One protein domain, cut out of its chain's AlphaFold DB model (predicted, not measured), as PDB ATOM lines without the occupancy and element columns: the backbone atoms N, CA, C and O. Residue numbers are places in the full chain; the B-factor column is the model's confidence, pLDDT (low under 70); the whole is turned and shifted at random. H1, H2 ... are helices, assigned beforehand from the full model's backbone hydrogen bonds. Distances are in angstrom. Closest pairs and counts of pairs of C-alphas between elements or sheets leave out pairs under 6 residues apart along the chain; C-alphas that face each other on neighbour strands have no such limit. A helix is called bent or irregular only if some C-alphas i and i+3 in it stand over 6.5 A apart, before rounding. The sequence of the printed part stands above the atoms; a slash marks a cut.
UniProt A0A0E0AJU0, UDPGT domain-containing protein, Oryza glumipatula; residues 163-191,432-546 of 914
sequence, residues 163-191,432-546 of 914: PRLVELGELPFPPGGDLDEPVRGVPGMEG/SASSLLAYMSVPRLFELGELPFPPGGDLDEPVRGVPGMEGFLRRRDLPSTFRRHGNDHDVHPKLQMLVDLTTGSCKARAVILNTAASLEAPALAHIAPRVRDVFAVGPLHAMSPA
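Overview. This is residues 163 to 191 and 432 to 546 of the 914 residues of the protein "UDPGT domain-containing protein" of Oryza glumipatula (UniProt A0A0E0AJU0). Little regular structure is present: short helices H1 and H4 run side by side, with H3 crosswise to H1, amid long loops, and residues 541 to 546 stick out as a tail. The printed part has 144 residues with four named helices, H1 to H4 in chain order, and no named strand; it is all helix, with only 36 residues in named elements. It is compact, with a radius of gyration of the C-alphas of 15.5 A, and spans 52 by 31 by 28 A.

Arrangement. H4, residues 517 to 530, is irregular: C-alphas 519 and 522 are 9.0 A apart. H1, residues 434 to 440, touches H4 at a shallow tilt of 14 degrees, the same way; their closest C-alphas, of Ser 434 and Ala 523, are 5.2 A apart. H3, residues 499 to 507, touches H1, only just about perpendicular at 72 degrees; the closest C-alphas, of Met 440 and Thr 502, are 7.0 A apart. H2, residues 442 to 447, is apart from H4. Every O i to N i+4 pair is within hydrogen-bond range in H2 and H3, 2 of 3 in H1 and 6 of 10 in H4.

Along the chain. H4 runs 17.4 A, from C-alpha 517 at (-0.474, 3.518, 11.169) to C-alpha 530 at (9.460, 0.555, 25.094). H3 measures 11.7 A, H1 9.8 A and H2 8.4 A.

Size, cuts and confidence. Residues 192 to 431 are cut out, with C-alphas 191 and 432 6.7 A apart. The H2 to H3 link is long, 51 residues. pLDDT is under 70 in 27 residues, among them 485 to 491 and 540 to 546.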
ATOM      1  N   PRO A 163      -3.620  10.234  35.217       72.69
ATOM      2  CA  PRO A 163      -2.248   9.745  35.460       72.69
ATOM      3  C   PRO A 163      -1.549   9.204  34.231       72.69
ATOM      4  O   PRO A 163      -0.681   8.340  34.313       72.69
ATOM      5  N   ARG A 164      -1.864   9.764  33.070       73.94
ATOM      6  CA  ARG A 164      -0.861   9.932  32.061       73.94
ATOM      7  C   ARG A 164      -0.923  11.325  31.405       73.94
ATOM      8  O   ARG A 164      -0.698  11.413  30.213       73.94
ATOM      9  N   LEU A 165      -1.105  12.372  32.239       77.81
ATOM     10  CA  LEU A 165      -0.691  13.801  32.137       77.81
ATOM     11  C   LEU A 165       0.239  14.307  33.288       77.81
ATOM     12  O   LEU A 165       1.197  15.014  33.019       77.81
ATOM     13  N   VAL A 166       0.035  13.890  34.547       74.19
ATOM     14  CA  VAL A 166       0.672  14.348  35.824       74.19
ATOM     15  C   VAL A 166       2.214  14.188  36.192       74.19
ATOM     16  O   VAL A 166       2.604  14.888  37.099       74.19
ATOM     17  N   GLU A 167       3.153  13.368  35.646       72.44
ATOM     18  CA  GLU A 167       4.642  13.623  35.533       72.44
ATOM     19  C   GLU A 167       5.059  14.309  34.236       72.44
ATOM     20  O   GLU A 167       6.221  14.647  34.049       72.44
ATOM     21  N   LEU A 168       4.158  14.377  33.261       74.25
ATOM     22  CA  LEU A 168       4.511  14.797  31.903       74.25
ATOM     23  C   LEU A 168       3.777  16.096  31.587       74.25
ATOM     24  O   LEU A 168       3.577  16.430  30.439       74.25
ATOM     25  N   GLY A 169       3.441  16.835  32.646       69.19
ATOM     26  CA  GLY A 169       3.217  18.261  32.691       69.19
ATOM     27  C   GLY A 169       1.920  18.587  33.405       69.19
ATOM     28  O   GLY A 169       1.868  19.476  34.248       69.19
ATOM     29  N   GLU A 170       0.817  17.974  33.031       75.25
ATOM     30  CA  GLU A 170      -0.215  18.896  32.582       75.25
ATOM     31  C   GLU A 170      -1.400  19.081  33.494       75.25
ATOM     32  O   GLU A 170      -2.256  19.871  33.145       75.25
ATOM     33  N   LEU A 171      -1.460  18.443  34.658       73.81
ATOM     34  CA  LEU A 171      -2.692  18.347  35.444       73.81
ATOM     35  C   LEU A 171      -2.585  18.768  36.913       73.81
ATOM     36  O   LEU A 171      -1.785  18.173  37.621       73.81
ATOM     37  N   PRO A 172      -3.431  19.677  37.447       66.44
ATOM     38  CA  PRO A 172      -4.444  20.499  36.784       66.44
ATOM     39  C   PRO A 172      -3.829  21.615  35.928       66.44
ATOM     40  O   PRO A 172      -2.648  21.619  35.609       66.44
ATOM     41  N   PHE A 173      -4.609  22.612  35.550       68.38
ATOM     42  CA  PHE A 173      -4.251  23.490  34.442       68.38
ATOM     43  C   PHE A 173      -3.933  24.914  34.855       68.38
ATOM     44  O   PHE A 173      -4.538  25.371  35.821       68.38
ATOM     45  N   PRO A 174      -3.077  25.648  34.111       59.66
ATOM     46  CA  PRO A 174      -2.875  27.065  34.371       59.66
ATOM     47  C   PRO A 174      -4.231  27.782  34.396       59.66
ATOM     48  O   PRO A 174      -4.997  27.677  33.416       59.66
ATOM     49  N   PRO A 175      -4.557  28.496  35.489       58.84
ATOM     50  CA  PRO A 175      -5.822  29.197  35.605       58.84
ATOM     51  C   PRO A 175      -5.872  30.290  34.544       58.84
ATOM     52  O   PRO A 175      -4.964  31.111  34.460       58.84
ATOM     53  N   GLY A 176      -6.906  30.283  33.705       59.59
ATOM     54  CA  GLY A 176      -7.106  31.327  32.696       59.59
ATOM     55  C   GLY A 176      -6.051  31.430  31.584       59.59
ATOM     56  O   GLY A 176      -6.217  32.301  30.741       59.59
ATOM     57  N   GLY A 177      -4.992  30.607  31.584       66.50
ATOM     58  CA  GLY A 177      -3.809  30.787  30.726       66.50
ATOM     59  C   GLY A 177      -4.120  30.566  29.256       66.50
ATOM     60  O   GLY A 177      -4.170  29.392  28.889       66.50
ATOM     61  N   ASP A 178      -4.347  31.700  28.560       72.69
ATOM     62  CA  ASP A 178      -5.278  31.998  27.430       72.69
ATOM     63  C   ASP A 178      -5.957  30.671  26.728       72.69
ATOM     64  O   ASP A 178      -4.812  30.297  26.309       72.69
ATOM     65  N   LEU A 179      -8.132  29.718  26.635       69.94
ATOM     66  CA  LEU A 179      -8.951  28.490  27.094       69.94
ATOM     67  C   LEU A 179      -9.434  27.437  26.073       69.94
ATOM     68  O   LEU A 179     -10.514  26.870  26.237       69.94
ATOM     69  N   ASP A 180      -8.552  27.029  25.152       75.06
ATOM     70  CA  ASP A 180      -8.746  25.928  24.206       75.06
ATOM     71  C   ASP A 180      -7.517  25.063  23.822       75.06
ATOM     72  O   ASP A 180      -7.741  24.289  22.896       75.06
ATOM     73  N   GLU A 181      -6.321  25.108  24.503       76.75
ATOM     74  CA  GLU A 181      -5.048  24.424  24.041       76.75
ATOM     75  C   GLU A 181      -5.431  23.190  23.273       76.75
ATOM     76  O   GLU A 181      -6.260  22.371  23.654       76.75
ATOM     77  N   PRO A 182      -4.878  23.067  22.100       76.69
ATOM     78  CA  PRO A 182      -3.663  22.334  21.971       76.69
ATOM     79  C   PRO A 182      -3.012  21.694  23.243       76.69
ATOM     80  O   PRO A 182      -1.878  21.979  23.486       76.69
ATOM     81  N   VAL A 183      -3.713  20.945  24.094       74.75
ATOM     82  CA  VAL A 183      -3.381  20.077  25.283       74.75
ATOM     83  C   VAL A 183      -1.844  19.410  25.091       74.75
ATOM     84  O   VAL A 183      -1.308  19.512  24.018       74.75
ATOM     85  N   ARG A 184      -0.973  18.694  25.883       75.06
ATOM     86  CA  ARG A 184      -0.170  17.463  25.400       75.06
ATOM     87  C   ARG A 184      -0.413  16.065  26.009       75.06
ATOM     88  O   ARG A 184      -0.691  15.880  27.168       75.06
ATOM     89  N   GLY A 185      -0.257  14.991  25.235       72.50
ATOM     90  CA  GLY A 185       0.071  13.683  25.816       72.50
ATOM     91  C   GLY A 185      -1.003  12.930  26.589       72.50
ATOM     92  O   GLY A 185      -0.694  12.320  27.605       72.50
ATOM     93  N   VAL A 186      -2.206  12.756  26.048       73.88
ATOM     94  CA  VAL A 186      -3.201  11.767  26.538       73.88
ATOM     95  C   VAL A 186      -3.212  10.350  25.855       73.88
ATOM     96  O   VAL A 186      -4.050   9.577  26.242       73.88
ATOM     97  N   PRO A 187      -2.349   9.851  24.924       62.19
ATOM     98  CA  PRO A 187      -2.360   8.465  24.280       62.19
ATOM     99  C   PRO A 187      -3.150   7.893  23.031       62.19
ATOM    100  O   PRO A 187      -3.933   7.026  23.283       62.19
ATOM    101  N   GLY A 188      -3.064   8.185  21.718       69.56
ATOM    102  CA  GLY A 188      -4.023   7.820  20.616       69.56
ATOM    103  C   GLY A 188      -5.141   8.775  19.976       69.56
ATOM    104  O   GLY A 188      -6.067   8.355  19.328       69.56
ATOM    105  N   MET A 189      -5.183  10.069  20.210       75.69
ATOM    106  CA  MET A 189      -6.104  11.172  19.883       75.69
ATOM    107  C   MET A 189      -5.294  12.478  19.700       75.69
ATOM    108  O   MET A 189      -5.479  13.454  20.400       75.69
ATOM    109  N   GLU A 190      -4.266  12.465  18.845       70.25
ATOM    110  CA  GLU A 190      -3.250  13.550  18.702       70.25
ATOM    111  C   GLU A 190      -2.822  13.901  17.278       70.25
ATOM    112  O   GLU A 190      -1.769  14.450  16.979       70.25
ATOM    113  N   GLY A 191      -3.774  13.751  16.393       62.41
ATOM    114  CA  GLY A 191      -4.170  14.925  15.647       62.41
ATOM    115  C   GLY A 191      -4.983  15.904  16.448       62.41
ATOM    116  O   GLY A 191      -5.069  17.063  16.062       62.41
ATOM    117  N   SER A 432      -2.646  10.799  20.448       86.88
ATOM    118  CA  SER A 432      -1.912   9.894  19.488       86.88
ATOM    119  C   SER A 432      -0.678   9.053  19.924       86.88
ATOM    120  O   SER A 432      -0.381   8.810  21.084       86.88
ATOM    121  N   ALA A 433       0.026   8.413  19.001       88.88
ATOM    122  CA  ALA A 433       1.329   7.839  19.312       88.88
ATOM    123  C   ALA A 433       2.341   8.942  19.717       88.88
ATOM    124  O   ALA A 433       3.296   8.711  20.458       88.88
ATOM    125  N   SER A 434       2.135  10.184  19.302       89.88
ATOM    126  CA  SER A 434       3.185  11.199  19.267       89.88
ATOM    127  C   SER A 434       3.548  11.795  20.640       89.88
ATOM    128  O   SER A 434       4.726  11.974  20.947       89.88
ATOM    129  N   SER A 435       2.608  11.974  21.564       88.12
ATOM    130  CA  SER A 435       2.872  12.143  23.002       88.12
ATOM    131  C   SER A 435       2.438  10.932  23.828       88.12
ATOM    132  O   SER A 435       2.242  10.999  25.041       88.12
ATOM    133  N   LEU A 436       2.491   9.744  23.206       88.88
ATOM    134  CA  LEU A 436       2.922   8.506  23.877       88.88
ATOM    135  C   LEU A 436       4.421   8.668  24.047       88.88
ATOM    136  O   LEU A 436       4.958   8.445  25.130       88.88
ATOM    137  N   LEU A 437       5.041   9.155  22.978       92.38
ATOM    138  CA  LEU A 437       6.458   9.272  22.776       92.38
ATOM    139  C   LEU A 437       7.081  10.512  23.424       92.38
ATOM    140  O   LEU A 437       8.026  10.329  24.189       92.38
ATOM    141  N   ALA A 438       6.557  11.731  23.231       90.12
ATOM    142  CA  ALA A 438       7.072  12.923  23.940       90.12
ATOM    143  C   ALA A 438       7.072  12.734  25.459       90.12
ATOM    144  O   ALA A 438       8.020  13.082  26.153       90.12
ATOM    145  N   TYR A 439       6.030  12.068  25.935       87.38
ATOM    146  CA  TYR A 439       5.814  11.709  27.321       87.38
ATOM    147  C   TYR A 439       6.752  10.595  27.799       87.38
ATOM    148  O   TYR A 439       7.503  10.804  28.745       87.38
ATOM    149  N   MET A 440       6.814   9.439  27.123       89.94
ATOM    150  CA  MET A 440       7.839   8.421  27.427       89.94
ATOM    151  C   MET A 440       9.273   8.984  27.404       89.94
ATOM    152  O   MET A 440      10.192   8.325  27.882       89.94
ATOM    153  N   SER A 441       9.482  10.153  26.798       91.62
ATOM    154  CA  SER A 441      10.783  10.790  26.660       91.62
ATOM    155  C   SER A 441      11.067  11.890  27.691       91.62
ATOM    156  O   SER A 441      12.192  12.359  27.714       91.62
ATOM    157  N   VAL A 442      10.160  12.278  28.598       89.44
ATOM    158  CA  VAL A 442      10.484  13.296  29.633       89.44
ATOM    159  C   VAL A 442      11.643  12.925  30.559       89.44
ATOM    160  O   VAL A 442      12.441  13.823  30.813       89.44
ATOM    161  N   PRO A 443      11.844  11.664  31.005       87.38
ATOM    162  CA  PRO A 443      13.079  11.303  31.705       87.38
ATOM    163  C   PRO A 443      14.316  11.687  30.886       87.38
ATOM    164  O   PRO A 443      15.255  12.283  31.404       87.38
ATOM    165  N   ARG A 444      14.257  11.465  29.565       88.88
ATOM    166  CA  ARG A 444      15.303  11.864  28.623       88.88
ATOM    167  C   ARG A 444      15.385  13.384  28.419       88.88
ATOM    168  O   ARG A 444      16.478  13.891  28.198       88.88
ATOM    169  N   LEU A 445      14.278  14.120  28.514       89.12
ATOM    170  CA  LEU A 445      14.281  15.586  28.474       89.12
ATOM    171  C   LEU A 445      14.925  16.190  29.738       89.12
ATOM    172  O   LEU A 445      15.661  17.168  29.625       89.12
ATOM    173  N   PHE A 446      14.738  15.575  30.912       85.94
ATOM    174  CA  PHE A 446      15.474  15.930  32.131       85.94
ATOM    175  C   PHE A 446      16.967  15.575  32.029       85.94
ATOM    176  O   PHE A 446      17.806  16.426  32.308       85.94
ATOM    177  N   GLU A 447      17.325  14.375  31.547       87.50
ATOM    178  CA  GLU A 447      18.727  13.990  31.281       87.50
ATOM    179  C   GLU A 447      19.454  14.952  30.323       87.50
ATOM    180  O   GLU A 447      20.669  15.127  30.417       87.50
ATOM    181  N   LEU A 448      18.725  15.546  29.372       88.25
ATOM    182  CA  LEU A 448      19.249  16.507  28.398       88.25
ATOM    183  C   LEU A 448      19.283  17.956  28.915       88.25
ATOM    184  O   LEU A 448      19.830  18.816  28.228       88.25
ATOM    185  N   GLY A 449      18.701  18.240  30.084       83.31
ATOM    186  CA  GLY A 449      18.542  19.605  30.596       83.31
ATOM    187  C   GLY A 449      17.544  20.461  29.805       83.31
ATOM    188  O   GLY A 449      17.564  21.682  29.930       83.31
ATOM    189  N   GLU A 450      16.675  19.845  28.995       83.12
ATOM    190  CA  GLU A 450      15.594  20.549  28.290       83.12
ATOM    191  C   GLU A 450      14.461  20.948  29.251       83.12
ATOM    192  O   GLU A 450      13.743  21.899  28.963       83.12
ATOM    193  N   LEU A 451      14.294  20.263  30.395       81.38
ATOM    194  CA  LEU A 451      13.200  20.521  31.342       81.38
ATOM    195  C   LEU A 451      13.636  20.871  32.772       81.38
ATOM    196  O   LEU A 451      14.631  20.328  33.254       81.38
ATOM    197  N   PRO A 452      12.836  21.695  33.485       75.75
ATOM    198  CA  PRO A 452      11.693  22.470  32.973       75.75
ATOM    199  C   PRO A 452      12.162  23.675  32.132       75.75
ATOM    200  O   PRO A 452      13.202  24.267  32.421       75.75
ATOM    201  N   PHE A 453      11.402  24.065  31.101       77.75
ATOM    202  CA  PHE A 453      11.841  25.115  30.168       77.75
ATOM    203  C   PHE A 453      12.065  26.458  30.877       77.75
ATOM    204  O   PHE A 453      11.213  26.865  31.674       77.75
ATOM    205  N   PRO A 454      13.164  27.177  30.576       70.75
ATOM    206  CA  PRO A 454      13.530  28.395  31.288       70.75
ATOM    207  C   PRO A 454      12.476  29.503  31.116       70.75
ATOM    208  O   PRO A 454      11.945  29.689  30.016       70.75
ATOM    209  N   PRO A 455      12.174  30.275  32.179       66.00
ATOM    210  CA  PRO A 455      11.165  31.325  32.122       66.00
ATOM    211  C   PRO A 455      11.617  32.441  31.171       66.00
ATOM    212  O   PRO A 455      12.712  32.981  31.312       66.00
ATOM    213  N   GLY A 456      10.772  32.780  30.195       67.62
ATOM    214  CA  GLY A 456      11.094  33.765  29.156       67.62
ATOM    215  C   GLY A 456      12.014  33.261  28.036       67.62
ATOM    216  O   GLY A 456      12.414  34.064  27.199       67.62
ATOM    217  N   GLY A 457      12.347  31.963  27.995       72.94
ATOM    218  CA  GLY A 457      12.982  31.352  26.823       72.94
ATOM    219  C   GLY A 457      12.044  31.334  25.611       72.94
ATOM    220  O   GLY A 457      10.822  31.347  25.773       72.94
ATOM    221  N   ASP A 458      12.606  31.283  24.399       83.94
ATOM    222  CA  ASP A 458      11.795  31.198  23.184       83.94
ATOM    223  C   ASP A 458      10.979  29.900  23.189       83.94
ATOM    224  O   ASP A 458      11.488  28.804  23.468       83.94
ATOM    225  N   LEU A 459       9.687  30.045  22.905       85.19
ATOM    226  CA  LEU A 459       8.754  28.940  22.820       85.19
ATOM    227  C   LEU A 459       8.664  28.389  21.380       85.19
ATOM    228  O   LEU A 459       8.238  27.255  21.197       85.19
ATOM    229  N   ASP A 460       9.117  29.087  20.338       88.56
ATOM    230  CA  ASP A 460       9.245  28.475  19.005       88.56
ATOM    231  C   ASP A 460      10.503  27.595  18.840       88.56
ATOM    232  O   ASP A 460      10.595  26.850  17.861       88.56
ATOM    233  N   GLU A 461      11.421  27.583  19.817       89.88
ATOM    234  CA  GLU A 461      12.592  26.693  19.818       89.88
ATOM    235  C   GLU A 461      12.204  25.197  19.735       89.88
ATOM    236  O   GLU A 461      11.307  24.748  20.463       89.88
ATOM    237  N   PRO A 462      12.890  24.392  18.892       90.06
ATOM    238  CA  PRO A 462      12.670  22.952  18.810       90.06
ATOM    239  C   PRO A 462      13.056  22.191  20.085       90.06
ATOM    240  O   PRO A 462      14.108  22.430  20.674       90.06
ATOM    241  N   VAL A 463      12.240  21.205  20.451       88.94
ATOM    242  CA  VAL A 463      12.464  20.292  21.579       88.94
ATOM    243  C   VAL A 463      13.343  19.133  21.122       88.94
ATOM    244  O   VAL A 463      12.946  18.339  20.264       88.94
ATOM    245  N   ARG A 464      14.526  18.993  21.721       88.19
ATOM    246  CA  ARG A 464      15.429  17.862  21.470       88.19
ATOM    247  C   ARG A 464      15.021  16.661  22.316       88.19
ATOM    248  O   ARG A 464      14.599  16.830  23.449       88.19
ATOM    249  N   GLY A 465      15.214  15.443  21.814       85.62
ATOM    250  CA  GLY A 465      15.074  14.227  22.625       85.62
ATOM    251  C   GLY A 465      13.666  13.638  22.721       85.62
ATOM    252  O   GLY A 465      13.462  12.745  23.539       85.62
ATOM    253  N   VAL A 466      12.722  14.073  21.877       91.50
ATOM    254  CA  VAL A 466      11.486  13.327  21.582       91.50
ATOM    255  C   VAL A 466      11.647  12.647  20.216       91.50
ATOM    256  O   VAL A 466      11.439  13.319  19.204       91.50
ATOM    257  N   PRO A 467      12.012  11.348  20.159       88.94
ATOM    258  CA  PRO A 467      12.474  10.714  18.925       88.94
ATOM    259  C   PRO A 467      11.489  10.785  17.762       88.94
ATOM    260  O   PRO A 467      10.300  10.521  17.923       88.94
ATOM    261  N   GLY A 468      11.995  11.111  16.573       86.62
ATOM    262  CA  GLY A 468      11.200  11.165  15.344       86.62
ATOM    263  C   GLY A 468      10.311  12.406  15.245       86.62
ATOM    264  O   GLY A 468       9.467  12.488  14.353       86.62
ATOM    265  N   MET A 469      10.484  13.366  16.158       92.81
ATOM    266  CA  MET A 469       9.621  14.543  16.281       92.81
ATOM    267  C   MET A 469      10.413  15.843  16.438       92.81
ATOM    268  O   MET A 469       9.879  16.915  16.152       92.81
ATOM    269  N   GLU A 470      11.704  15.772  16.777       88.88
ATOM    270  CA  GLU A 470      12.594  16.926  16.979       88.88
ATOM    271  C   GLU A 470      12.648  17.886  15.772       88.88
ATOM    272  O   GLU A 470      12.963  19.063  15.924       88.88
ATOM    273  N   GLY A 471      12.311  17.406  14.569       87.19
ATOM    274  CA  GLY A 471      12.234  18.212  13.346       87.19
ATOM    275  C   GLY A 471      11.004  19.125  13.222       87.19
ATOM    276  O   GLY A 471      10.968  19.953  12.314       87.19
ATOM    277  N   PHE A 472       9.993  18.995  14.089       89.75
ATOM    278  CA  PHE A 472       8.804  19.864  14.073       89.75
ATOM    279  C   PHE A 472       8.280  20.269  15.459       89.75
ATOM    280  O   PHE A 472       7.480  21.206  15.544       89.75
ATOM    281  N   LEU A 473       8.700  19.591  16.528       91.25
ATOM    282  CA  LEU A 473       8.225  19.797  17.893       91.25
ATOM    283  C   LEU A 473       8.830  21.050  18.534       91.25
ATOM    284  O   LEU A 473      10.038  21.080  18.729       91.25
ATOM    285  N   ARG A 474       8.029  22.052  18.916       91.69
ATOM    286  CA  ARG A 474       8.517  23.273  19.596       91.69
ATOM    287  C   ARG A 474       8.213  23.279  21.095       91.69
ATOM    288  O   ARG A 474       7.362  22.514  21.554       91.69
ATOM    289  N   ARG A 475       8.840  24.178  21.857       89.19
ATOM    290  CA  ARG A 475       8.574  24.385  23.295       89.19
ATOM    291  C   ARG A 475       7.201  24.973  23.603       89.19
ATOM    292  O   ARG A 475       6.620  24.567  24.590       89.19
ATOM    293  N   ARG A 476       6.643  25.837  22.748       87.31
ATOM    294  CA  ARG A 476       5.233  26.267  22.757       87.31
ATOM    295  C   ARG A 476       4.332  25.119  22.410       87.31
ATOM    296  O   ARG A 476       3.141  25.213  22.629       87.31
ATOM    297  N   ASP A 477       4.875  24.092  21.764       89.00
ATOM    298  CA  ASP A 477       4.135  22.884  21.547       89.00
ATOM    299  C   ASP A 477       4.287  21.929  22.757       89.00
ATOM    300  O   ASP A 477       3.464  21.047  22.922       89.00
ATOM    301  N   LEU A 478       5.276  22.054  23.651       87.19
ATOM    302  CA  LEU A 478       5.185  21.385  24.957       87.19
ATOM    303  C   LEU A 478       4.429  22.285  25.956       87.19
ATOM    304  O   LEU A 478       4.572  23.512  25.939       87.19
ATOM    305  N   PRO A 479       3.557  21.732  26.807       77.56
ATOM    306  CA  PRO A 479       2.535  22.597  27.370       77.56
ATOM    307  C   PRO A 479       3.005  23.343  28.589       77.56
ATOM    308  O   PRO A 479       4.071  23.087  29.144       77.56
ATOM    309  N   SER A 480       2.167  24.298  28.967       75.12
ATOM    310  CA  SER A 480       2.340  25.284  30.036       75.12
ATOM    311  C   SER A 480       3.144  24.872  31.275       75.12
ATOM    312  O   SER A 480       3.824  25.708  31.850       75.12
ATOM    313  N   THR A 481       3.095  23.608  31.667       74.69
ATOM    314  CA  THR A 481       3.648  23.040  32.897       74.69
ATOM    315  C   THR A 481       4.910  22.185  32.700       74.69
ATOM    316  O   THR A 481       5.550  21.822  33.683       74.69
ATOM    317  N   PHE A 482       5.320  21.921  31.452       77.00
ATOM    318  CA  PHE A 482       6.734  21.692  31.114       77.00
ATOM    319  C   PHE A 482       7.548  22.991  31.255       77.00
ATOM    320  O   PHE A 482       8.776  22.954  31.323       77.00
ATOM    321  N   ARG A 483       6.873  24.149  31.241       79.44
ATOM    322  CA  ARG A 483       7.471  25.483  31.357       79.44
ATOM    323  C   ARG A 483       7.634  25.833  32.844       79.44
ATOM    324  O   ARG A 483       6.759  25.546  33.657       79.44
ATOM    325  N   ARG A 484       8.764  26.441  33.213       71.62
ATOM    326  CA  ARG A 484       9.089  26.791  34.604       71.62
ATOM    327  C   ARG A 484       8.315  28.033  35.062       71.62
ATOM    328  O   ARG A 484       8.309  29.052  34.371       71.62
ATOM    329  N   HIS A 485       7.698  27.979  36.243       62.91
ATOM    330  CA  HIS A 485       6.927  29.091  36.809       62.91
ATOM    331  C   HIS A 485       7.676  29.785  37.961       62.91
ATOM    332  O   HIS A 485       7.805  29.252  39.059       62.91
ATOM    333  N   GLY A 486       8.133  31.018  37.722       58.81
ATOM    334  CA  GLY A 486       8.818  31.832  38.733       58.81
ATOM    335  C   GLY A 486      10.178  31.263  39.153       58.81
ATOM    336  O   GLY A 486      10.905  30.699  38.337       58.81
ATOM    337  N   ASN A 487      10.521  31.432  40.433       51.53
ATOM    338  CA  ASN A 487      11.792  30.965  41.003       51.53
ATOM    339  C   ASN A 487      11.778  29.482  41.408       51.53
ATOM    340  O   ASN A 487      12.822  28.972  41.808       51.53
ATOM    341  N   ASP A 488      10.631  28.803  41.324       55.62
ATOM    342  CA  ASP A 488      10.495  27.398  41.717       55.62
ATOM    343  C   ASP A 488      11.518  26.537  40.966       55.62
ATOM    344  O   ASP A 488      11.715  26.728  39.765       55.62
ATOM    345  N   HIS A 489      12.250  25.681  41.674       57.09
ATOM    346  CA  HIS A 489      13.273  24.800  41.102       57.09
ATOM    347  C   HIS A 489      12.745  23.397  40.824       57.09
ATOM    348  O   HIS A 489      13.386  22.661  40.071       57.09
ATOM    349  N   ASP A 490      11.610  23.045  41.420       61.56
ATOM    350  CA  ASP A 490      11.129  21.682  41.417       61.56
ATOM    351  C   ASP A 490      10.341  21.368  40.149       61.56
ATOM    352  O   ASP A 490       9.790  22.224  39.444       61.56
ATOM    353  N   VAL A 491      10.299  20.077  39.856       66.12
ATOM    354  CA  VAL A 491       9.385  19.534  38.870       66.12
ATOM    355  C   VAL A 491       7.967  19.808  39.378       66.12
ATOM    356  O   VAL A 491       7.626  19.431  40.499       66.12
ATOM    357  N   HIS A 492       7.141  20.496  38.581       72.50
ATOM    358  CA  HIS A 492       5.753  20.786  38.956       72.50
ATOM    359  C   HIS A 492       5.098  19.470  39.429       72.50
ATOM    360  O   HIS A 492       5.296  18.493  38.732       72.50
ATOM    361  N   PRO A 493       4.293  19.359  40.506       74.50
ATOM    362  CA  PRO A 493       3.693  18.058  40.884       74.50
ATOM    363  C   PRO A 493       2.767  17.445  39.822       74.50
ATOM    364  O   PRO A 493       2.387  16.287  39.882       74.50
ATOM    365  N   LYS A 494       2.435  18.267  38.830       71.06
ATOM    366  CA  LYS A 494       1.718  17.996  37.586       71.06
ATOM    367  C   LYS A 494       2.620  17.535  36.439       71.06
ATOM    368  O   LYS A 494       2.183  16.931  35.471       71.06
ATOM    369  N   LEU A 495       3.895  17.853  36.565       77.62
ATOM    370  CA  LEU A 495       5.042  17.207  35.967       77.62
ATOM    371  C   LEU A 495       5.660  16.197  36.987       77.62
ATOM    372  O   LEU A 495       6.720  15.679  36.679       77.62
ATOM    373  N   GLN A 496       4.974  15.763  38.087       80.69
ATOM    374  CA  GLN A 496       5.376  14.614  38.949       80.69
ATOM    375  C   GLN A 496       4.281  13.582  39.448       80.69
ATOM    376  O   GLN A 496       4.055  13.475  40.651       80.69
ATOM    377  N   MET A 497       3.623  12.798  38.554       78.69
ATOM    378  CA  MET A 497       2.716  11.639  38.833       78.69
ATOM    379  C   MET A 497       2.376  10.754  37.565       78.69
ATOM    380  O   MET A 497       1.229  10.387  37.337       78.69
ATOM    381  N   LEU A 498       3.363  10.406  36.702       76.88
ATOM    382  CA  LEU A 498       3.376   9.750  35.334       76.88
ATOM    383  C   LEU A 498       4.718   9.147  34.764       76.88
ATOM    384  O   LEU A 498       4.623   8.323  33.878       76.88
ATOM    385  N   VAL A 499       5.965   9.544  35.002       82.56
ATOM    386  CA  VAL A 499       7.111   8.663  34.701       82.56
ATOM    387  C   VAL A 499       6.830   7.367  35.443       82.56
ATOM    388  O   VAL A 499       6.865   6.306  34.836       82.56
ATOM    389  N   ASP A 500       6.287   7.495  36.643       83.88
ATOM    390  CA  ASP A 500       5.508   6.530  37.390       83.88
ATOM    391  C   ASP A 500       4.341   5.956  36.561       83.88
ATOM    392  O   ASP A 500       4.405   4.830  36.062       83.88
ATOM    393  N   LEU A 501       3.264   6.723  36.369       82.94
ATOM    394  CA  LEU A 501       1.988   6.199  35.874       82.94
ATOM    395  C   LEU A 501       1.891   6.019  34.323       82.94
ATOM    396  O   LEU A 501       0.992   5.357  33.815       82.94
ATOM    397  N   THR A 502       2.916   6.437  33.572       85.62
ATOM    398  CA  THR A 502       3.324   6.011  32.208       85.62
ATOM    399  C   THR A 502       4.065   4.717  32.261       85.62
ATOM    400  O   THR A 502       3.702   3.807  31.526       85.62
ATOM    401  N   THR A 503       5.135   4.633  33.047       85.38
ATOM    402  CA  THR A 503       5.991   3.452  33.001       85.38
ATOM    403  C   THR A 503       5.224   2.269  33.561       85.38
ATOM    404  O   THR A 503       5.258   1.204  32.963       85.38
ATOM    405  N   GLY A 504       4.385   2.469  34.581       83.31
ATOM    406  CA  GLY A 504       3.353   1.514  34.972       83.31
ATOM    407  C   GLY A 504       2.343   1.224  33.855       83.31
ATOM    408  O   GLY A 504       2.048   0.056  33.612       83.31
ATOM    409  N   SER A 505       1.921   2.230  33.073       84.81
ATOM    410  CA  SER A 505       1.161   2.008  31.830       84.81
ATOM    411  C   SER A 505       1.901   1.149  30.800       84.81
ATOM    412  O   SER A 505       1.248   0.559  29.949       84.81
ATOM    413  N   CYS A 506       3.228   1.051  30.881       84.25
ATOM    414  CA  CYS A 506       4.095   0.306  29.971       84.25
ATOM    415  C   CYS A 506       4.632  -1.016  30.565       84.25
ATOM    416  O   CYS A 506       5.118  -1.845  29.802       84.25
ATOM    417  N   LYS A 507       4.479  -1.271  31.880       83.00
ATOM    418  CA  LYS A 507       4.730  -2.588  32.522       83.00
ATOM    419  C   LYS A 507       3.831  -3.672  31.932       83.00
ATOM    420  O   LYS A 507       4.230  -4.819  31.756       83.00
ATOM    421  N   ALA A 508       2.615  -3.257  31.626       90.25
ATOM    422  CA  ALA A 508       1.843  -3.705  30.494       90.25
ATOM    423  C   ALA A 508       2.520  -4.642  29.467       90.25
ATOM    424  O   ALA A 508       3.394  -4.266  28.690       90.25
ATOM    425  N   ARG A 509       1.988  -5.851  29.354       92.81
ATOM    426  CA  ARG A 509       2.141  -6.817  28.242       92.81
ATOM    427  C   ARG A 509       1.837  -6.369  26.771       92.81
ATOM    428  O   ARG A 509       2.067  -7.205  25.911       92.81
ATOM    429  N   ALA A 510       1.377  -5.146  26.442       93.88
ATOM    430  CA  ALA A 510       1.276  -4.589  25.053       93.88
ATOM    431  C   ALA A 510       1.000  -3.066  25.047       93.88
ATOM    432  O   ALA A 510       1.355  -2.493  26.058       93.88
ATOM    433  N   VAL A 511       0.426  -2.450  23.976       92.44
ATOM    434  CA  VAL A 511      -0.370  -1.181  23.826       92.44
ATOM    435  C   VAL A 511      -1.072  -1.169  22.438       92.44
ATOM    436  O   VAL A 511      -0.358  -1.110  21.453       92.44
ATOM    437  N   ILE A 512      -2.403  -1.162  22.226       94.06
ATOM    438  CA  ILE A 512      -2.886  -0.730  20.874       94.06
ATOM    439  C   ILE A 512      -2.696   0.793  20.869       94.06
ATOM    440  O   ILE A 512      -2.919   1.334  21.932       94.06
ATOM    441  N   LEU A 513      -2.358   1.484  19.765       88.00
ATOM    442  CA  LEU A 513      -2.459   2.942  19.640       88.00
ATOM    443  C   LEU A 513      -3.587   3.495  18.754       88.00
ATOM    444  O   LEU A 513      -3.874   2.967  17.676       88.00
ATOM    445  N   ASN A 514      -4.236   4.567  19.244       87.38
ATOM    446  CA  ASN A 514      -5.497   5.096  18.725       87.38
ATOM    447  C   ASN A 514      -5.065   5.976  17.564       87.38
ATOM    448  O   ASN A 514      -4.596   7.092  17.692       87.38
ATOM    449  N   THR A 515      -4.897   5.307  16.436       85.88
ATOM    450  CA  THR A 515      -4.280   5.827  15.236       85.88
ATOM    451  C   THR A 515      -4.501   4.832  14.119       85.88
ATOM    452  O   THR A 515      -4.641   3.626  14.355       85.88
ATOM    453  N   ALA A 516      -4.524   5.345  12.897       86.31
ATOM    454  CA  ALA A 516      -4.104   4.531  11.777       86.31
ATOM    455  C   ALA A 516      -2.579   4.572  11.761       86.31
ATOM    456  O   ALA A 516      -1.995   5.643  11.934       86.31
ATOM    457  N   ALA A 517      -1.913   3.464  11.441       87.31
ATOM    458  CA  ALA A 517      -0.474   3.518  11.169       87.31
ATOM    459  C   ALA A 517      -0.131   4.561  10.075       87.31
ATOM    460  O   ALA A 517       0.947   5.149  10.095       87.31
ATOM    461  N   SER A 518      -1.078   4.862   9.174       88.38
ATOM    462  CA  SER A 518      -0.970   5.902   8.142       88.38
ATOM    463  C   SER A 518      -0.860   7.341   8.669       88.38
ATOM    464  O   SER A 518      -0.335   8.195   7.959       88.38
ATOM    465  N   LEU A 519      -1.319   7.621   9.894       87.06
ATOM    466  CA  LEU A 519      -1.187   8.937  10.522       87.06
ATOM    467  C   LEU A 519       0.175   9.129  11.210       87.06
ATOM    468  O   LEU A 519       0.583  10.272  11.423       87.06
ATOM    469  N   GLU A 520       0.833   8.028  11.606       90.31
ATOM    470  CA  GLU A 520       1.681   8.021  12.812       90.31
ATOM    471  C   GLU A 520       2.759   6.935  12.940       90.31
ATOM    472  O   GLU A 520       3.387   6.808  13.997       90.31
ATOM    473  N   ALA A 521       3.021   6.161  11.887       89.75
ATOM    474  CA  ALA A 521       4.052   5.118  11.896       89.75
ATOM    475  C   ALA A 521       5.397   5.497  12.579       89.75
ATOM    476  O   ALA A 521       5.929   4.637  13.282       89.75
ATOM    477  N   PRO A 522       5.946   6.733  12.463       88.88
ATOM    478  CA  PRO A 522       7.192   7.100  13.145       88.88
ATOM    479  C   PRO A 522       7.096   7.026  14.672       88.88
ATOM    480  O   PRO A 522       7.983   6.475  15.323       88.88
ATOM    481  N   ALA A 523       6.007   7.534  15.252       90.00
ATOM    482  CA  ALA A 523       5.841   7.527  16.695       90.00
ATOM    483  C   ALA A 523       5.573   6.102  17.203       90.00
ATOM    484  O   ALA A 523       6.258   5.644  18.118       90.00
ATOM    485  N   LEU A 524       4.682   5.356  16.531       91.31
ATOM    486  CA  LEU A 524       4.458   3.914  16.744       91.31
ATOM    487  C   LEU A 524       5.774   3.118  16.816       91.31
ATOM    488  O   LEU A 524       5.979   2.348  17.756       91.31
ATOM    489  N   ALA A 525       6.685   3.343  15.866       93.38
ATOM    490  CA  ALA A 525       7.967   2.645  15.777       93.38
ATOM    491  C   ALA A 525       8.931   2.947  16.942       93.38
ATOM    492  O   ALA A 525       9.749   2.097  17.291       93.38
ATOM    493  N   HIS A 526       8.831   4.116  17.577       94.00
ATOM    494  CA  HIS A 526       9.614   4.455  18.772       94.00
ATOM    495  C   HIS A 526       8.952   4.017  20.088       94.00
ATOM    496  O   HIS A 526       9.622   3.957  21.121       94.00
ATOM    497  N   ILE A 527       7.657   3.703  20.059       92.12
ATOM    498  CA  ILE A 527       6.896   3.208  21.213       92.12
ATOM    499  C   ILE A 527       7.060   1.703  21.338       92.12
ATOM    500  O   ILE A 527       7.336   1.239  22.439       92.12
ATOM    501  N   ALA A 528       6.949   0.961  20.230       92.75
ATOM    502  CA  ALA A 528       7.013  -0.503  20.206       92.75
ATOM    503  C   ALA A 528       8.180  -1.109  21.024       92.75
ATOM    504  O   ALA A 528       7.927  -2.046  21.771       92.75
ATOM    505  N   PRO A 529       9.425  -0.577  20.991       92.69
ATOM    506  CA  PRO A 529      10.545  -1.131  21.761       92.69
ATOM    507  C   PRO A 529      10.518  -0.801  23.264       92.69
ATOM    508  O   PRO A 529      11.376  -1.267  24.008       92.69
ATOM    509  N   ARG A 530       9.590   0.058  23.710       89.44
ATOM    510  CA  ARG A 530       9.460   0.555  25.094       89.44
ATOM    511  C   ARG A 530       8.306  -0.110  25.861       89.44
ATOM    512  O   ARG A 530       8.061   0.227  27.017       89.44
ATOM    513  N   VAL A 531       7.581  -1.014  25.207       90.12
ATOM    514  CA  VAL A 531       6.417  -1.769  25.702       90.12
ATOM    515  C   VAL A 531       6.565  -3.222  25.255       90.12
ATOM    516  O   VAL A 531       7.387  -3.522  24.393       90.12
ATOM    517  N   ARG A 532       5.800  -4.151  25.829       89.94
ATOM    518  CA  ARG A 532       5.941  -5.577  25.477       89.94
ATOM    519  C   ARG A 532       5.362  -5.942  24.099       89.94
ATOM    520  O   ARG A 532       5.790  -6.934  23.526       89.94
ATOM    521  N   ASP A 533       4.425  -5.153  23.578       91.31
ATOM    522  CA  ASP A 533       3.834  -5.293  22.237       91.31
ATOM    523  C   ASP A 533       3.108  -3.979  21.860       91.31
ATOM    524  O   ASP A 533       2.835  -3.167  22.747       91.31
ATOM    525  N   VAL A 534       2.778  -3.739  20.588       92.44
ATOM    526  CA  VAL A 534       1.981  -2.577  20.153       92.44
ATOM    527  C   VAL A 534       1.044  -2.924  18.982       92.44
ATOM    528  O   VAL A 534       1.377  -3.790  18.185       92.44
ATOM    529  N   PHE A 535      -0.101  -2.247  18.844       91.56
ATOM    530  CA  PHE A 535      -1.073  -2.411  17.739       91.56
ATOM    531  C   PHE A 535      -1.512  -1.018  17.195       91.56
ATOM    532  O   PHE A 535      -1.213  -0.023  17.843       91.56
ATOM    533  N   ALA A 536      -2.263  -0.882  16.085       88.75
ATOM    534  CA  ALA A 536      -2.912   0.386  15.641       88.75
ATOM    535  C   ALA A 536      -4.100   0.175  14.658       88.75
ATOM    536  O   ALA A 536      -3.914  -0.293  13.537       88.75
ATOM    537  N   VAL A 537      -5.344   0.478  15.064       83.19
ATOM    538  CA  VAL A 537      -6.554  -0.269  14.616       83.19
ATOM    539  C   VAL A 537      -7.827   0.521  14.193       83.19
ATOM    540  O   VAL A 537      -8.898  -0.077  14.140       83.19
ATOM    541  N   GLY A 538      -7.741   1.798  13.772       73.75
ATOM    542  CA  GLY A 538      -8.811   2.488  12.987       73.75
ATOM    543  C   GLY A 538      -8.340   3.631  12.078       73.75
ATOM    544  O   GLY A 538      -7.135   3.792  11.964       73.75
ATOM    545  N   PRO A 539      -9.228   4.498  11.510       76.06
ATOM    546  CA  PRO A 539     -10.003   5.404  12.362       76.06
ATOM    547  C   PRO A 539     -11.523   5.562  12.368       76.06
ATOM    548  O   PRO A 539     -12.274   4.809  11.774       76.06
ATOM    549  N   LEU A 540     -11.975   6.437  13.281       61.44
ATOM    550  CA  LEU A 540     -12.812   5.918  14.352       61.44
ATOM    551  C   LEU A 540     -14.205   5.701  13.725       61.44
ATOM    552  O   LEU A 540     -14.710   4.622  13.461       61.44
ATOM    553  N   HIS A 541     -14.833   6.785  13.401       62.47
ATOM    554  CA  HIS A 541     -16.170   6.955  12.859       62.47
ATOM    555  C   HIS A 541     -16.433   6.325  11.442       62.47
ATOM    556  O   HIS A 541     -17.137   6.953  10.657       62.47
ATOM    557  N   ALA A 542     -15.950   5.104  11.085       61.09
ATOM    558  CA  ALA A 542     -16.078   4.480   9.734       61.09
ATOM    559  C   ALA A 542     -16.607   3.008   9.448       61.09
ATOM    560  O   ALA A 542     -17.127   2.836   8.348       61.09
ATOM    561  N   MET A 543     -16.585   1.958  10.310       55.78
ATOM    562  CA  MET A 543     -17.162   0.575  10.055       55.78
ATOM    563  C   MET A 543     -18.675   0.239  10.397       55.78
ATOM    564  O   MET A 543     -19.515   0.283   9.499       55.78
ATOM    565  N   SER A 544     -19.081  -0.122  11.640       47.22
ATOM    566  CA  SER A 544     -20.435  -0.634  12.056       47.22
ATOM    567  C   SER A 544     -21.255   0.214  13.103       47.22
ATOM    568  O   SER A 544     -20.710   1.164  13.649       47.22
ATOM    569  N   PRO A 545     -22.556  -0.051  13.430       42.03
ATOM    570  CA  PRO A 545     -23.467   0.982  14.039       42.03
ATOM    571  C   PRO A 545     -24.198   0.741  15.420       42.03
ATOM    572  O   PRO A 545     -24.740  -0.326  15.630       42.03
ATOM    573  N   ALA A 546     -24.262   1.718  16.362       32.56
ATOM    574  CA  ALA A 546     -24.376   1.552  17.855       32.56
ATOM    575  C   ALA A 546     -25.750   1.347  18.568       32.56
ATOM    576  O   ALA A 546     -26.761   1.750  18.004       32.56
TER     577      ALA A 546